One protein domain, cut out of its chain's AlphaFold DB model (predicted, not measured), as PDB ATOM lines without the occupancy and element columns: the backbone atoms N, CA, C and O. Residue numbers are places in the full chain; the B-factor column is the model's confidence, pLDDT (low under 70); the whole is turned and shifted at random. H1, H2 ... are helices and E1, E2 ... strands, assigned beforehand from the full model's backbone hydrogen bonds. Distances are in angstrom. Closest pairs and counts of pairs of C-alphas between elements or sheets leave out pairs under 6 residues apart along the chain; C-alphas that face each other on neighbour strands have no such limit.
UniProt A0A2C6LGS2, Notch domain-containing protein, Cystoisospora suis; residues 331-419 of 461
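What this domain is: This is residues 331 to 419 of the 461 residues of the protein "Notch domain-containing protein" of Cystoisospora suis (UniProt A0A2C6LGS2). The domain has little regular structure: a small hairpin, E1 and E2, stands in the middle between two winding loop regions, residues 331 to 361 and 382 to 409, with the short helix H1 at the far end beyond the second. The printed part has 89 residues, 17 of them in named elements, in the order E1, E2, H1; the sheet is antiparallel and the class mixed. It is elongated, spanning 43 by 26 by 19 A, and only just loose, close to compact, with a radius of gyration of the C-alphas of 14.7 A.

Where its parts are: E1, residues 362 to 366, starts at C-alpha (0.456, 22.930, 48.864) and is 11.1 A long. E2 is residues 378 to 381, 9.9 A. H1, residues 410 to 417, 10.9 A, ends at C-alpha (-23.610, 31.591, 58.631).

How they stand to each other: E1 and E2 form an antiparallel hairpin at 168 degrees; N 366 and O 378 are 2.8 A apart, within hydrogen-bond range. E1 and H1 are apart. In H1 every O i to N i+4 pair is within range.

The domain as a whole: The farthest C-alphas, of Thr 335 and Gly 408, are 42.8 A apart. Both links are long, and the printed part has no cut. No printed residue is under 70 in pLDDT.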
ATOM      1  N   GLU A 331      -5.796   5.610  38.495       85.50
ATOM      2  CA  GLU A 331      -7.130   6.108  38.112       85.50
ATOM      3  C   GLU A 331      -7.288   7.603  38.457       85.50
ATOM      4  O   GLU A 331      -7.127   8.009  39.608       85.50
ATOM      5  N   GLY A 332      -7.590   8.425  37.447       84.81
ATOM      6  CA  GLY A 332      -7.739   9.877  37.595       84.81
ATOM      7  C   GLY A 332      -6.438  10.691  37.558       84.81
ATOM      8  O   GLY A 332      -6.515  11.904  37.728       84.81
ATOM      9  N   CYS A 333      -5.275  10.072  37.327       90.06
ATOM     10  CA  CYS A 333      -4.020  10.767  37.027       90.06
ATOM     11  C   CYS A 333      -3.483  10.313  35.663       90.06
ATOM     12  O   CYS A 333      -3.001   9.186  35.534       90.06
ATOM     13  N   ARG A 334      -3.590  11.177  34.648       86.75
ATOM     14  CA  ARG A 334      -2.996  10.962  33.315       86.75
ATOM     15  C   ARG A 334      -1.513  11.346  33.352       86.75
ATOM     16  O   ARG A 334      -1.146  12.202  34.150       86.75
ATOM     17  N   THR A 335      -0.672  10.759  32.501       83.00
ATOM     18  CA  THR A 335       0.787  11.001  32.521       83.00
ATOM     19  C   THR A 335       1.147  12.488  32.446       83.00
ATOM     20  O   THR A 335       1.960  12.953  33.240       83.00
ATOM     21  N   TRP A 336       0.484  13.255  31.575       79.94
ATOM     22  CA  TRP A 336       0.703  14.700  31.411       79.94
ATOM     23  C   TRP A 336       0.295  15.559  32.617       79.94
ATOM     24  O   TRP A 336       0.684  16.721  32.698       79.94
ATOM     25  N   MET A 337      -0.490  15.022  33.558       87.00
ATOM     26  CA  MET A 337      -0.816  15.729  34.800       87.00
ATOM     27  C   MET A 337       0.370  15.726  35.778       87.00
ATOM     28  O   MET A 337       0.489  16.626  36.595       87.00
ATOM     29  N   VAL A 338       1.275  14.744  35.681       90.25
ATOM     30  CA  VAL A 338       2.382  14.566  36.630       90.25
ATOM     31  C   VAL A 338       3.495  15.587  36.376       90.25
ATOM     32  O   VAL A 338       4.307  15.415  35.466       90.25
ATOM     33  N   GLY A 339       3.621  16.600  37.236       89.81
ATOM     34  CA  GLY A 339       4.678  17.613  37.101       89.81
ATOM     35  C   GLY A 339       4.324  18.781  36.172       89.81
ATOM     36  O   GLY A 339       5.224  19.373  35.574       89.81
ATOM     37  N   ASN A 340       3.033  19.077  36.001       84.94
ATOM     38  CA  ASN A 340       2.518  20.152  35.144       84.94
ATOM     39  C   ASN A 340       2.522  21.553  35.815       84.94
ATOM     40  O   ASN A 340       2.088  22.534  35.207       84.94
ATOM     41  N   GLY A 341       2.994  21.665  37.060       89.44
ATOM     42  CA  GLY A 341       2.976  22.873  37.894       89.44
ATOM     43  C   GLY A 341       1.685  23.078  38.704       89.44
ATOM     44  O   GLY A 341       1.547  24.088  39.403       89.44
ATOM     45  N   VAL A 342       0.739  22.143  38.626       92.44
ATOM     46  CA  VAL A 342      -0.536  22.109  39.351       92.44
ATOM     47  C   VAL A 342      -0.477  20.950  40.339       92.44
ATOM     48  O   VAL A 342      -0.164  19.832  39.969       92.44
ATOM     49  N   CYS A 343      -0.811  21.191  41.606       94.31
ATOM     50  CA  CYS A 343      -0.930  20.097  42.565       94.31
ATOM     51  C   CYS A 343      -2.207  19.293  42.280       94.31
ATOM     52  O   CYS A 343      -3.304  19.705  42.670       94.31
ATOM     53  N   ASP A 344      -2.052  18.144  41.631       93.12
ATOM     54  CA  ASP A 344      -3.108  17.213  41.259       93.12
ATOM     55  C   ASP A 344      -3.239  16.092  42.313       93.12
ATOM     56  O   ASP A 344      -2.409  15.180  42.395       93.12
ATOM     57  N   PRO A 345      -4.300  16.075  43.152       92.38
ATOM     58  CA  PRO A 345      -4.397  15.133  44.273       92.38
ATOM     59  C   PRO A 345      -4.494  13.662  43.859       92.38
ATOM     60  O   PRO A 345      -4.182  12.779  44.658       92.38
ATOM     61  N   SER A 346      -4.940  13.387  42.631       92.62
ATOM     62  CA  SER A 346      -4.907  12.050  42.037       92.62
ATOM     63  C   SER A 346      -3.483  11.621  41.677       92.62
ATOM     64  O   SER A 346      -3.159  10.447  41.842       92.62
ATOM     65  N   CYS A 347      -2.625  12.553  41.256       93.88
ATOM     66  CA  CYS A 347      -1.221  12.329  40.903       93.88
ATOM     67  C   CYS A 347      -0.268  12.366  42.106       93.88
ATOM     68  O   CYS A 347       0.802  11.757  42.072       93.88
ATOM     69  N   ASN A 348      -0.666  12.986  43.219       94.12
ATOM     70  CA  ASN A 348       0.129  13.047  44.450       94.12
ATOM     71  C   ASN A 348       0.120  11.728  45.252       94.12
ATOM     72  O   ASN A 348      -0.265  11.653  46.423       94.12
ATOM     73  N   ASN A 349       0.553  10.651  44.603       94.00
ATOM     74  CA  ASN A 349       0.678   9.323  45.175       94.00
ATOM     75  C   ASN A 349       2.011   8.677  44.761       94.00
ATOM     76  O   ASN A 349       2.689   9.126  43.841       94.00
ATOM     77  N   LYS A 350       2.400   7.600  45.450       95.38
ATOM     78  CA  LYS A 350       3.712   6.963  45.261       95.38
ATOM     79  C   LYS A 350       3.924   6.404  43.846       95.38
ATOM     80  O   LYS A 350       5.050   6.443  43.356       95.38
ATOM     81  N   ASP A 351       2.882   5.854  43.232       93.50
ATOM     82  CA  ASP A 351       2.975   5.184  41.932       93.50
ATOM     83  C   ASP A 351       3.062   6.218  40.788       93.50
ATOM     84  O   ASP A 351       3.689   5.954  39.768       93.50
ATOM     85  N   CYS A 352       2.558   7.434  41.029       92.62
ATOM     86  CA  CYS A 352       2.696   8.636  40.196       92.62
ATOM     87  C   CYS A 352       3.845   9.579  40.628       92.62
ATOM     88  O   CYS A 352       3.817  10.774  40.351       92.62
ATOM     89  N   GLY A 353       4.849   9.084  41.365       93.88
ATOM     90  CA  GLY A 353       6.035   9.879  41.722       93.88
ATOM     91  C   GLY A 353       5.793  11.059  42.678       93.88
ATOM     92  O   GLY A 353       6.677  11.900  42.822       93.88
ATOM     93  N   TYR A 354       4.641  11.106  43.356       95.62
ATOM     94  CA  TYR A 354       4.147  12.251  44.133       95.62
ATOM     95  C   TYR A 354       4.003  13.526  43.296       95.62
ATOM     96  O   TYR A 354       4.431  14.599  43.720       95.62
ATOM     97  N   ASP A 355       3.393  13.392  42.116       94.25
ATOM     98  CA  ASP A 355       3.070  14.515  41.232       94.25
ATOM     99  C   ASP A 355       4.309  15.315  40.786       94.25
ATOM    100  O   ASP A 355       4.309  16.540  40.744       94.25
ATOM    101  N   ASN A 356       5.442  14.610  40.641       95.06
ATOM    102  CA  ASN A 356       6.805  15.159  40.530       95.06
ATOM    103  C   ASN A 356       7.182  16.250  41.562       95.06
ATOM    104  O   ASN A 356       8.245  16.866  41.472       95.06
ATOM    105  N   GLY A 357       6.379  16.408  42.614       95.50
ATOM    106  CA  GLY A 357       6.561  17.387  43.667       95.50
ATOM    107  C   GLY A 357       5.735  18.668  43.550       95.50
ATOM    108  O   GLY A 357       5.968  19.544  44.382       95.50
ATOM    109  N   ASP A 358       4.772  18.793  42.635       94.88
ATOM    110  CA  ASP A 358       3.954  20.015  42.500       94.88
ATOM    111  C   ASP A 358       3.069  20.286  43.725       94.88
ATOM    112  O   ASP A 358       2.843  21.429  44.125       94.88
ATOM    113  N   CYS A 359       2.667  19.230  44.433       94.94
ATOM    114  CA  CYS A 359       2.022  19.347  45.739       94.94
ATOM    115  C   CYS A 359       2.967  19.689  46.910       94.94
ATOM    116  O   CYS A 359       2.509  19.807  48.052       94.94
ATOM    117  N   ASN A 360       4.278  19.861  46.700       95.06
ATOM    118  CA  ASN A 360       5.197  20.200  47.790       95.06
ATOM    119  C   ASN A 360       4.954  21.624  48.299       95.06
ATOM    120  O   ASN A 360       5.297  22.610  47.659       95.06
ATOM    121  N   GLY A 361       4.426  21.727  49.519       92.31
ATOM    122  CA  GLY A 361       4.088  23.017  50.120       92.31
ATOM    123  C   GLY A 361       2.675  23.494  49.794       92.31
ATOM    124  O   GLY A 361       2.276  24.530  50.316       92.31
ATOM    125  N   ILE A 362       1.895  22.725  49.034       94.69
ATOM    126  CA  ILE A 362       0.456  22.930  48.864       94.69
ATOM    127  C   ILE A 362      -0.279  22.143  49.958       94.69
ATOM    128  O   ILE A 362       0.043  20.986  50.223       94.69
ATOM    129  N   THR A 363      -1.228  22.778  50.646       92.12
ATOM    130  CA  THR A 363      -1.983  22.162  51.758       92.12
ATOM    131  C   THR A 363      -3.420  21.831  51.398       92.12
ATOM    132  O   THR A 363      -3.994  20.931  52.001       92.12
ATOM    133  N   ALA A 364      -3.993  22.540  50.427       91.25
ATOM    134  CA  ALA A 364      -5.311  22.273  49.871       91.25
ATOM    135  C   ALA A 364      -5.371  22.775  48.425       91.25
ATOM    136  O   ALA A 364      -4.765  23.797  48.096       91.25
ATOM    137  N   VAL A 365      -6.152  22.100  47.587       91.06
ATOM    138  CA  VAL A 365      -6.486  22.547  46.228       91.06
ATOM    139  C   VAL A 365      -7.979  22.423  45.983       91.06
ATOM    140  O   VAL A 365      -8.650  21.544  46.529       91.06
ATOM    141  N   ILE A 366      -8.496  23.287  45.120       84.50
ATOM    142  CA  ILE A 366      -9.754  23.048  44.426       84.50
ATOM    143  C   ILE A 366      -9.392  22.257  43.172       84.50
ATOM    144  O   ILE A 366      -8.609  22.734  42.354       84.50
ATOM    145  N   ALA A 367      -9.918  21.034  43.065       76.50
ATOM    146  CA  ALA A 367      -9.613  20.133  41.958       76.50
ATOM    147  C   ALA A 367      -9.910  20.806  40.610       76.50
ATOM    148  O   ALA A 367     -11.009  21.332  40.409       76.50
ATOM    149  N   VAL A 368      -8.928  20.785  39.710       82.62
ATOM    150  CA  VAL A 368      -9.048  21.388  38.383       82.62
ATOM    151  C   VAL A 368      -9.918  20.496  37.502       82.62
ATOM    152  O   VAL A 368      -9.673  19.299  37.356       82.62
ATOM    153  N   ASP A 369     -10.948  21.089  36.906       83.88
ATOM    154  CA  ASP A 369     -11.690  20.473  35.811       83.88
ATOM    155  C   ASP A 369     -10.967  20.813  34.499       83.88
ATOM    156  O   ASP A 369     -11.145  21.891  33.929       83.88
ATOM    157  N   TYR A 370     -10.106  19.897  34.055       79.75
ATOM    158  CA  TYR A 370      -9.300  20.038  32.839       79.75
ATOM    159  C   TYR A 370     -10.113  19.991  31.531       79.75
ATOM    160  O   TYR A 370      -9.591  20.349  30.471       79.75
ATOM    161  N   ASP A 371     -11.399  19.629  31.598       79.31
ATOM    162  CA  ASP A 371     -12.324  19.700  30.465       79.31
ATOM    163  C   ASP A 371     -13.083  21.055  30.436       79.31
ATOM    164  O   ASP A 371     -13.566  21.487  29.382       79.31
ATOM    165  N   ALA A 372     -13.163  21.780  31.563       78.25
ATOM    166  CA  ALA A 372     -13.889  23.048  31.682       78.25
ATOM    167  C   ALA A 372     -13.013  24.293  31.437       78.25
ATOM    168  O   ALA A 372     -12.145  24.649  32.231       78.25
ATOM    169  N   LYS A 373     -13.312  25.042  30.366       72.31
ATOM    170  CA  LYS A 373     -12.664  26.331  30.052       72.31
ATOM    171  C   LYS A 373     -13.524  27.531  30.504       72.31
ATOM    172  O   LYS A 373     -14.730  27.526  30.244       72.31
ATOM    173  N   PRO A 374     -12.940  28.594  31.099       72.81
ATOM    174  CA  PRO A 374     -11.521  28.760  31.422       72.81
ATOM    175  C   PRO A 374     -11.096  27.920  32.633       72.81
ATOM    176  O   PRO A 374     -11.857  27.773  33.587       72.81
ATOM    177  N   TYR A 375      -9.856  27.435  32.604       71.44
ATOM    178  CA  TYR A 375      -9.255  26.704  33.716       71.44
ATOM    179  C   TYR A 375      -9.068  27.627  34.924       71.44
ATOM    180  O   TYR A 375      -8.506  28.717  34.801       71.44
ATOM    181  N   VAL A 376      -9.542  27.197  36.094       79.94
ATOM    182  CA  VAL A 376      -9.421  27.947  37.352       79.94
ATOM    183  C   VAL A 376      -8.680  27.084  38.362       79.94
ATOM    184  O   VAL A 376      -9.284  26.259  39.044       79.94
ATOM    185  N   TYR A 377      -7.368  27.291  38.470       87.44
ATOM    186  CA  TYR A 377      -6.574  26.693  39.536       87.44
ATOM    187  C   TYR A 377      -6.621  27.581  40.785       87.44
ATOM    188  O   TYR A 377      -6.273  28.764  40.743       87.44
ATOM    189  N   GLN A 378      -7.082  27.014  41.899       90.00
ATOM    190  CA  GLN A 378      -7.126  27.668  43.205       90.00
ATOM    191  C   GLN A 378      -6.551  26.722  44.255       90.00
ATOM    192  O   GLN A 378      -6.990  25.582  44.391       90.00
ATOM    193  N   PHE A 379      -5.568  27.211  45.005       93.06
ATOM    194  CA  PHE A 379      -4.825  26.436  45.990       93.06
ATOM    195  C   PHE A 379      -4.537  27.263  47.244       93.06
ATOM    196  O   PHE A 379      -4.569  28.497  47.218       93.06
ATOM    197  N   CYS A 380      -4.239  26.562  48.334       95.00
ATOM    198  CA  CYS A 380      -3.610  27.111  49.522       95.00
ATOM    199  C   CYS A 380      -2.158  26.628  49.581       95.00
ATOM    200  O   CYS A 380      -1.904  25.422  49.648       95.00
ATOM    201  N   ALA A 381      -1.209  27.564  49.567       94.56
ATOM    202  CA  ALA A 381       0.177  27.263  49.888       94.56
ATOM    203  C   ALA A 381       0.400  27.393  51.397       94.56
ATOM    204  O   ALA A 381      -0.132  28.285  52.057       94.56
ATOM    205  N   LYS A 382       1.278  26.551  51.932       94.56
ATOM    206  CA  LYS A 382       1.701  26.552  53.334       94.56
ATOM    207  C   LYS A 382       2.272  27.897  53.800       94.56
ATOM    208  O   LYS A 382       2.277  28.163  54.996       94.56
ATOM    209  N   GLU A 383       2.787  28.703  52.876       94.81
ATOM    210  CA  GLU A 383       3.364  30.023  53.158       94.81
ATOM    211  C   GLU A 383       2.307  31.116  53.372       94.81
ATOM    212  O   GLU A 383       2.633  32.130  53.980       94.81
ATOM    213  N   PHE A 384       1.067  30.903  52.917       95.56
ATOM    214  CA  PHE A 384      -0.059  31.823  53.132       95.56
ATOM    215  C   PHE A 384      -0.701  31.599  54.513       95.56
ATOM    216  O   PHE A 384      -1.090  32.542  55.193       95.56
ATOM    217  N   ILE A 385      -0.707  30.347  54.991       95.94
ATOM    218  CA  ILE A 385      -1.252  29.972  56.303       95.94
ATOM    219  C   ILE A 385      -0.532  30.724  57.432       95.94
ATOM    220  O   ILE A 385       0.596  30.381  57.804       95.94
ATOM    221  N   GLY A 386      -1.228  31.666  58.069       94.75
ATOM    222  CA  GLY A 386      -0.683  32.399  59.211       94.75
ATOM    223  C   GLY A 386       0.238  33.568  58.832       94.75
ATOM    224  O   GLY A 386       1.071  33.963  59.658       94.75
ATOM    225  N   ASP A 387       0.163  34.078  57.596       95.94
ATOM    226  CA  ASP A 387       1.001  35.186  57.112       95.94
ATOM    227  C   ASP A 387       0.537  36.583  57.599       95.94
ATOM    228  O   ASP A 387       1.288  37.563  57.519       95.94
ATOM    229  N   GLY A 388      -0.667  36.672  58.177       94.56
ATOM    230  CA  GLY A 388      -1.326  37.887  58.655       94.56
ATOM    231  C   GLY A 388      -2.421  38.446  57.731       94.56
ATOM    232  O   GLY A 388      -3.080  39.424  58.112       94.56
ATOM    233  N   ASN A 389      -2.623  37.864  56.549       95.50
ATOM    234  CA  ASN A 389      -3.713  38.142  55.614       95.50
ATOM    235  C   ASN A 389      -4.834  37.103  55.769       95.50
ATOM    236  O   ASN A 389      -4.725  36.176  56.548       95.50
ATOM    237  N   CYS A 390      -5.975  37.308  55.108       94.38
ATOM    238  CA  CYS A 390      -7.063  36.328  55.115       94.38
ATOM    239  C   CYS A 390      -7.246  35.780  53.704       94.38
ATOM    240  O   CYS A 390      -7.931  36.402  52.885       94.38
ATOM    241  N   ASP A 391      -6.628  34.636  53.447       94.12
ATOM    242  CA  ASP A 391      -6.621  33.944  52.171       94.12
ATOM    243  C   ASP A 391      -7.800  32.970  52.076       94.12
ATOM    244  O   ASP A 391      -7.878  31.939  52.747       94.12
ATOM    245  N   GLU A 392      -8.764  33.301  51.208       93.12
ATOM    246  CA  GLU A 392     -10.033  32.566  51.085       93.12
ATOM    247  C   GLU A 392      -9.819  31.089  50.708       93.12
ATOM    248  O   GLU A 392     -10.505  30.218  51.243       93.12
ATOM    249  N   ASN A 393      -8.796  30.789  49.898       92.50
ATOM    250  CA  ASN A 393      -8.418  29.419  49.533       92.50
ATOM    251  C   ASN A 393      -7.867  28.611  50.730       92.50
ATOM    252  O   ASN A 393      -8.010  27.387  50.776       92.50
ATOM    253  N   CYS A 394      -7.261  29.284  51.712       94.44
ATOM    254  CA  CYS A 394      -6.706  28.683  52.926       94.44
ATOM    255  C   CYS A 394      -7.730  28.554  54.067       94.44
ATOM    256  O   CYS A 394      -7.444  27.930  55.092       94.44
ATOM    257  N   TYR A 395      -8.957  29.063  53.903       93.06
ATOM    258  CA  TYR A 395     -10.011  28.981  54.919       93.06
ATOM    259  C   TYR A 395     -10.702  27.600  54.965       93.06
ATOM    260  O   TYR A 395     -11.911  27.453  54.778       93.06
ATOM    261  N   ASN A 396      -9.916  26.562  55.242       90.94
ATOM    262  CA  ASN A 396     -10.337  25.165  55.342       90.94
ATOM    263  C   ASN A 396      -9.742  24.491  56.602       90.94
ATOM    264  O   ASN A 396      -8.851  25.041  57.248       90.94
ATOM    265  N   GLU A 397     -10.250  23.313  56.989       91.31
ATOM    266  CA  GLU A 397      -9.823  22.620  58.222       91.31
ATOM    267  C   GLU A 397      -8.368  22.117  58.151       91.31
ATOM    268  O   GLU A 397      -7.661  22.156  59.156       91.31
ATOM    269  N   GLU A 398      -7.909  21.695  56.969       89.88
ATOM    270  CA  GLU A 398      -6.563  21.151  56.724       89.88
ATOM    271  C   GLU A 398      -5.474  22.231  56.813       89.88
ATOM    272  O   GLU A 398      -4.355  21.962  57.246       89.88
ATOM    273  N   SER A 399      -5.836  23.472  56.481       92.75
ATOM    274  CA  SER A 399      -4.993  24.672  56.540       92.75
ATOM    275  C   SER A 399      -5.221  25.489  57.829       92.75
ATOM    276  O   SER A 399      -4.971  26.692  57.873       92.75
ATOM    277  N   GLU A 400      -5.739  24.845  58.882       92.69
ATOM    278  CA  GLU A 400      -6.028  25.420  60.209       92.69
ATOM    279  C   GLU A 400      -6.886  26.707  60.194       92.69
ATOM    280  O   GLU A 400      -6.796  27.544  61.095       92.69
ATOM    281  N   TRP A 401      -7.783  26.836  59.210       93.38
ATOM    282  CA  TRP A 401      -8.596  28.034  58.952       93.38
ATOM    283  C   TRP A 401      -7.742  29.269  58.684       93.38
ATOM    284  O   TRP A 401      -7.956  30.328  59.285       93.38
ATOM    285  N   ASP A 402      -6.784  29.091  57.777       94.19
ATOM    286  CA  ASP A 402      -5.817  30.095  57.354       94.19
ATOM    287  C   ASP A 402      -4.949  30.603  58.517       94.19
ATOM    288  O   ASP A 402      -4.893  31.789  58.827       94.19
ATOM    289  N   GLY A 403      -4.418  29.665  59.312       94.00
ATOM    290  CA  GLY A 403      -3.681  29.959  60.554       94.00
ATOM    291  C   GLY A 403      -4.501  30.689  61.635       94.00
ATOM    292  O   GLY A 403      -3.992  31.002  62.715       94.00
ATOM    293  N   GLY A 404      -5.786  30.947  61.372       92.94
ATOM    294  CA  GLY A 404      -6.661  31.803  62.159       92.94
ATOM    295  C   GLY A 404      -6.695  33.279  61.740       92.94
ATOM    296  O   GLY A 404      -7.396  34.044  62.411       92.94
ATOM    297  N   ASP A 405      -6.025  33.707  60.669       95.00
ATOM    298  CA  ASP A 405      -5.943  35.127  60.288       95.00
ATOM    299  C   ASP A 405      -7.248  35.673  59.693       95.00
ATOM    300  O   ASP A 405      -7.652  36.812  59.959       95.00
ATOM    301  N   CYS A 406      -8.049  34.811  59.066       93.38
ATOM    302  CA  CYS A 406      -9.436  35.121  58.731       93.38
ATOM    303  C   CYS A 406     -10.359  35.386  59.942       93.38
ATOM    304  O   CYS A 406     -11.536  35.725  59.768       93.38
ATOM    305  N   ARG A 407      -9.896  35.275  61.193       90.69
ATOM    306  CA  ARG A 407     -10.748  35.427  62.381       90.69
ATOM    307  C   ARG A 407     -11.398  36.812  62.490       90.69
ATOM    308  O   ARG A 407     -10.807  37.799  62.918       90.69
ATOM    309  N   GLY A 408     -12.709  36.840  62.259       87.94
ATOM    310  CA  GLY A 408     -13.547  38.032  62.426       87.94
ATOM    311  C   GLY A 408     -13.652  38.911  61.177       87.94
ATOM    312  O   GLY A 408     -14.364  39.926  61.223       87.94
ATOM    313  N   THR A 409     -13.024  38.509  60.068       93.12
ATOM    314  CA  THR A 409     -13.208  39.126  58.750       93.12
ATOM    315  C   THR A 409     -14.656  38.970  58.260       93.12
ATOM    316  O   THR A 409     -15.435  38.188  58.821       93.12
ATOM    317  N   PRO A 410     -15.077  39.723  57.225       93.31
ATOM    318  CA  PRO A 410     -16.362  39.488  56.570       93.31
ATOM    319  C   PRO A 410     -16.484  38.070  55.997       93.31
ATOM    320  O   PRO A 410     -17.567  37.500  56.072       93.31
ATOM    321  N   LEU A 411     -15.386  37.489  55.490       90.31
ATOM    322  CA  LEU A 411     -15.353  36.124  54.962       90.31
ATOM    323  C   LEU A 411     -15.754  35.101  56.028       90.31
ATOM    324  O   LEU A 411     -16.772  34.429  55.880       90.31
ATOM    325  N   ALA A 412     -15.015  35.053  57.141       91.00
ATOM    326  CA  ALA A 412     -15.279  34.098  58.213       91.00
ATOM    327  C   ALA A 412     -16.678  34.262  58.825       91.00
ATOM    328  O   ALA A 412     -17.241  33.294  59.320       91.00
ATOM    329  N   LYS A 413     -17.268  35.468  58.779       90.88
ATOM    330  CA  LYS A 413     -18.660  35.705  59.196       90.88
ATOM    331  C   LYS A 413     -19.679  35.135  58.207       90.88
ATOM    332  O   LYS A 413     -20.601  34.469  58.659       90.88
ATOM    333  N   ARG A 414     -19.509  35.357  56.895       91.25
ATOM    334  CA  ARG A 414     -20.384  34.766  55.859       91.25
ATOM    335  C   ARG A 414     -20.341  33.239  55.922       91.25
ATOM    336  O   ARG A 414     -21.370  32.598  56.077       91.25
ATOM    337  N   LEU A 415     -19.138  32.670  55.890       90.44
ATOM    338  CA  LEU A 415     -18.951  31.221  55.903       90.44
ATOM    339  C   LEU A 415     -19.430  30.587  57.222       90.44
ATOM    340  O   LEU A 415     -20.012  29.506  57.207       90.44
ATOM    341  N   ALA A 416     -19.322  31.296  58.352       88.62
ATOM    342  CA  ALA A 416     -19.926  30.876  59.618       88.62
ATOM    343  C   ALA A 416     -21.466  30.796  59.580       88.62
ATOM    344  O   ALA A 416     -22.034  29.914  60.224       88.62
ATOM    345  N   GLU A 417     -22.152  31.674  58.839       88.81
ATOM    346  CA  GLU A 417     -23.610  31.591  58.631       88.81
ATOM    347  C   GLU A 417     -23.994  30.354  57.794       88.81
ATOM    348  O   GLU A 417     -25.063  29.773  57.996       88.81
ATOM    349  N   GLU A 418     -23.088  29.894  56.928       89.06
ATOM    350  CA  GLU A 418     -23.197  28.660  56.137       89.06
ATOM    351  C   GLU A 418     -22.726  27.402  56.910       89.06
ATOM    352  O   GLU A 418     -22.914  26.272  56.454       89.06
ATOM    353  N   GLY A 419     -22.178  27.575  58.120       87.50
ATOM    354  CA  GLY A 419     -21.691  26.501  58.995       87.50
ATOM    355  C   GLY A 419     -20.248  26.050  58.736       87.50
ATOM    356  O   GLY A 419     -19.852  24.989  59.219       87.50
TER     357      GLY A 419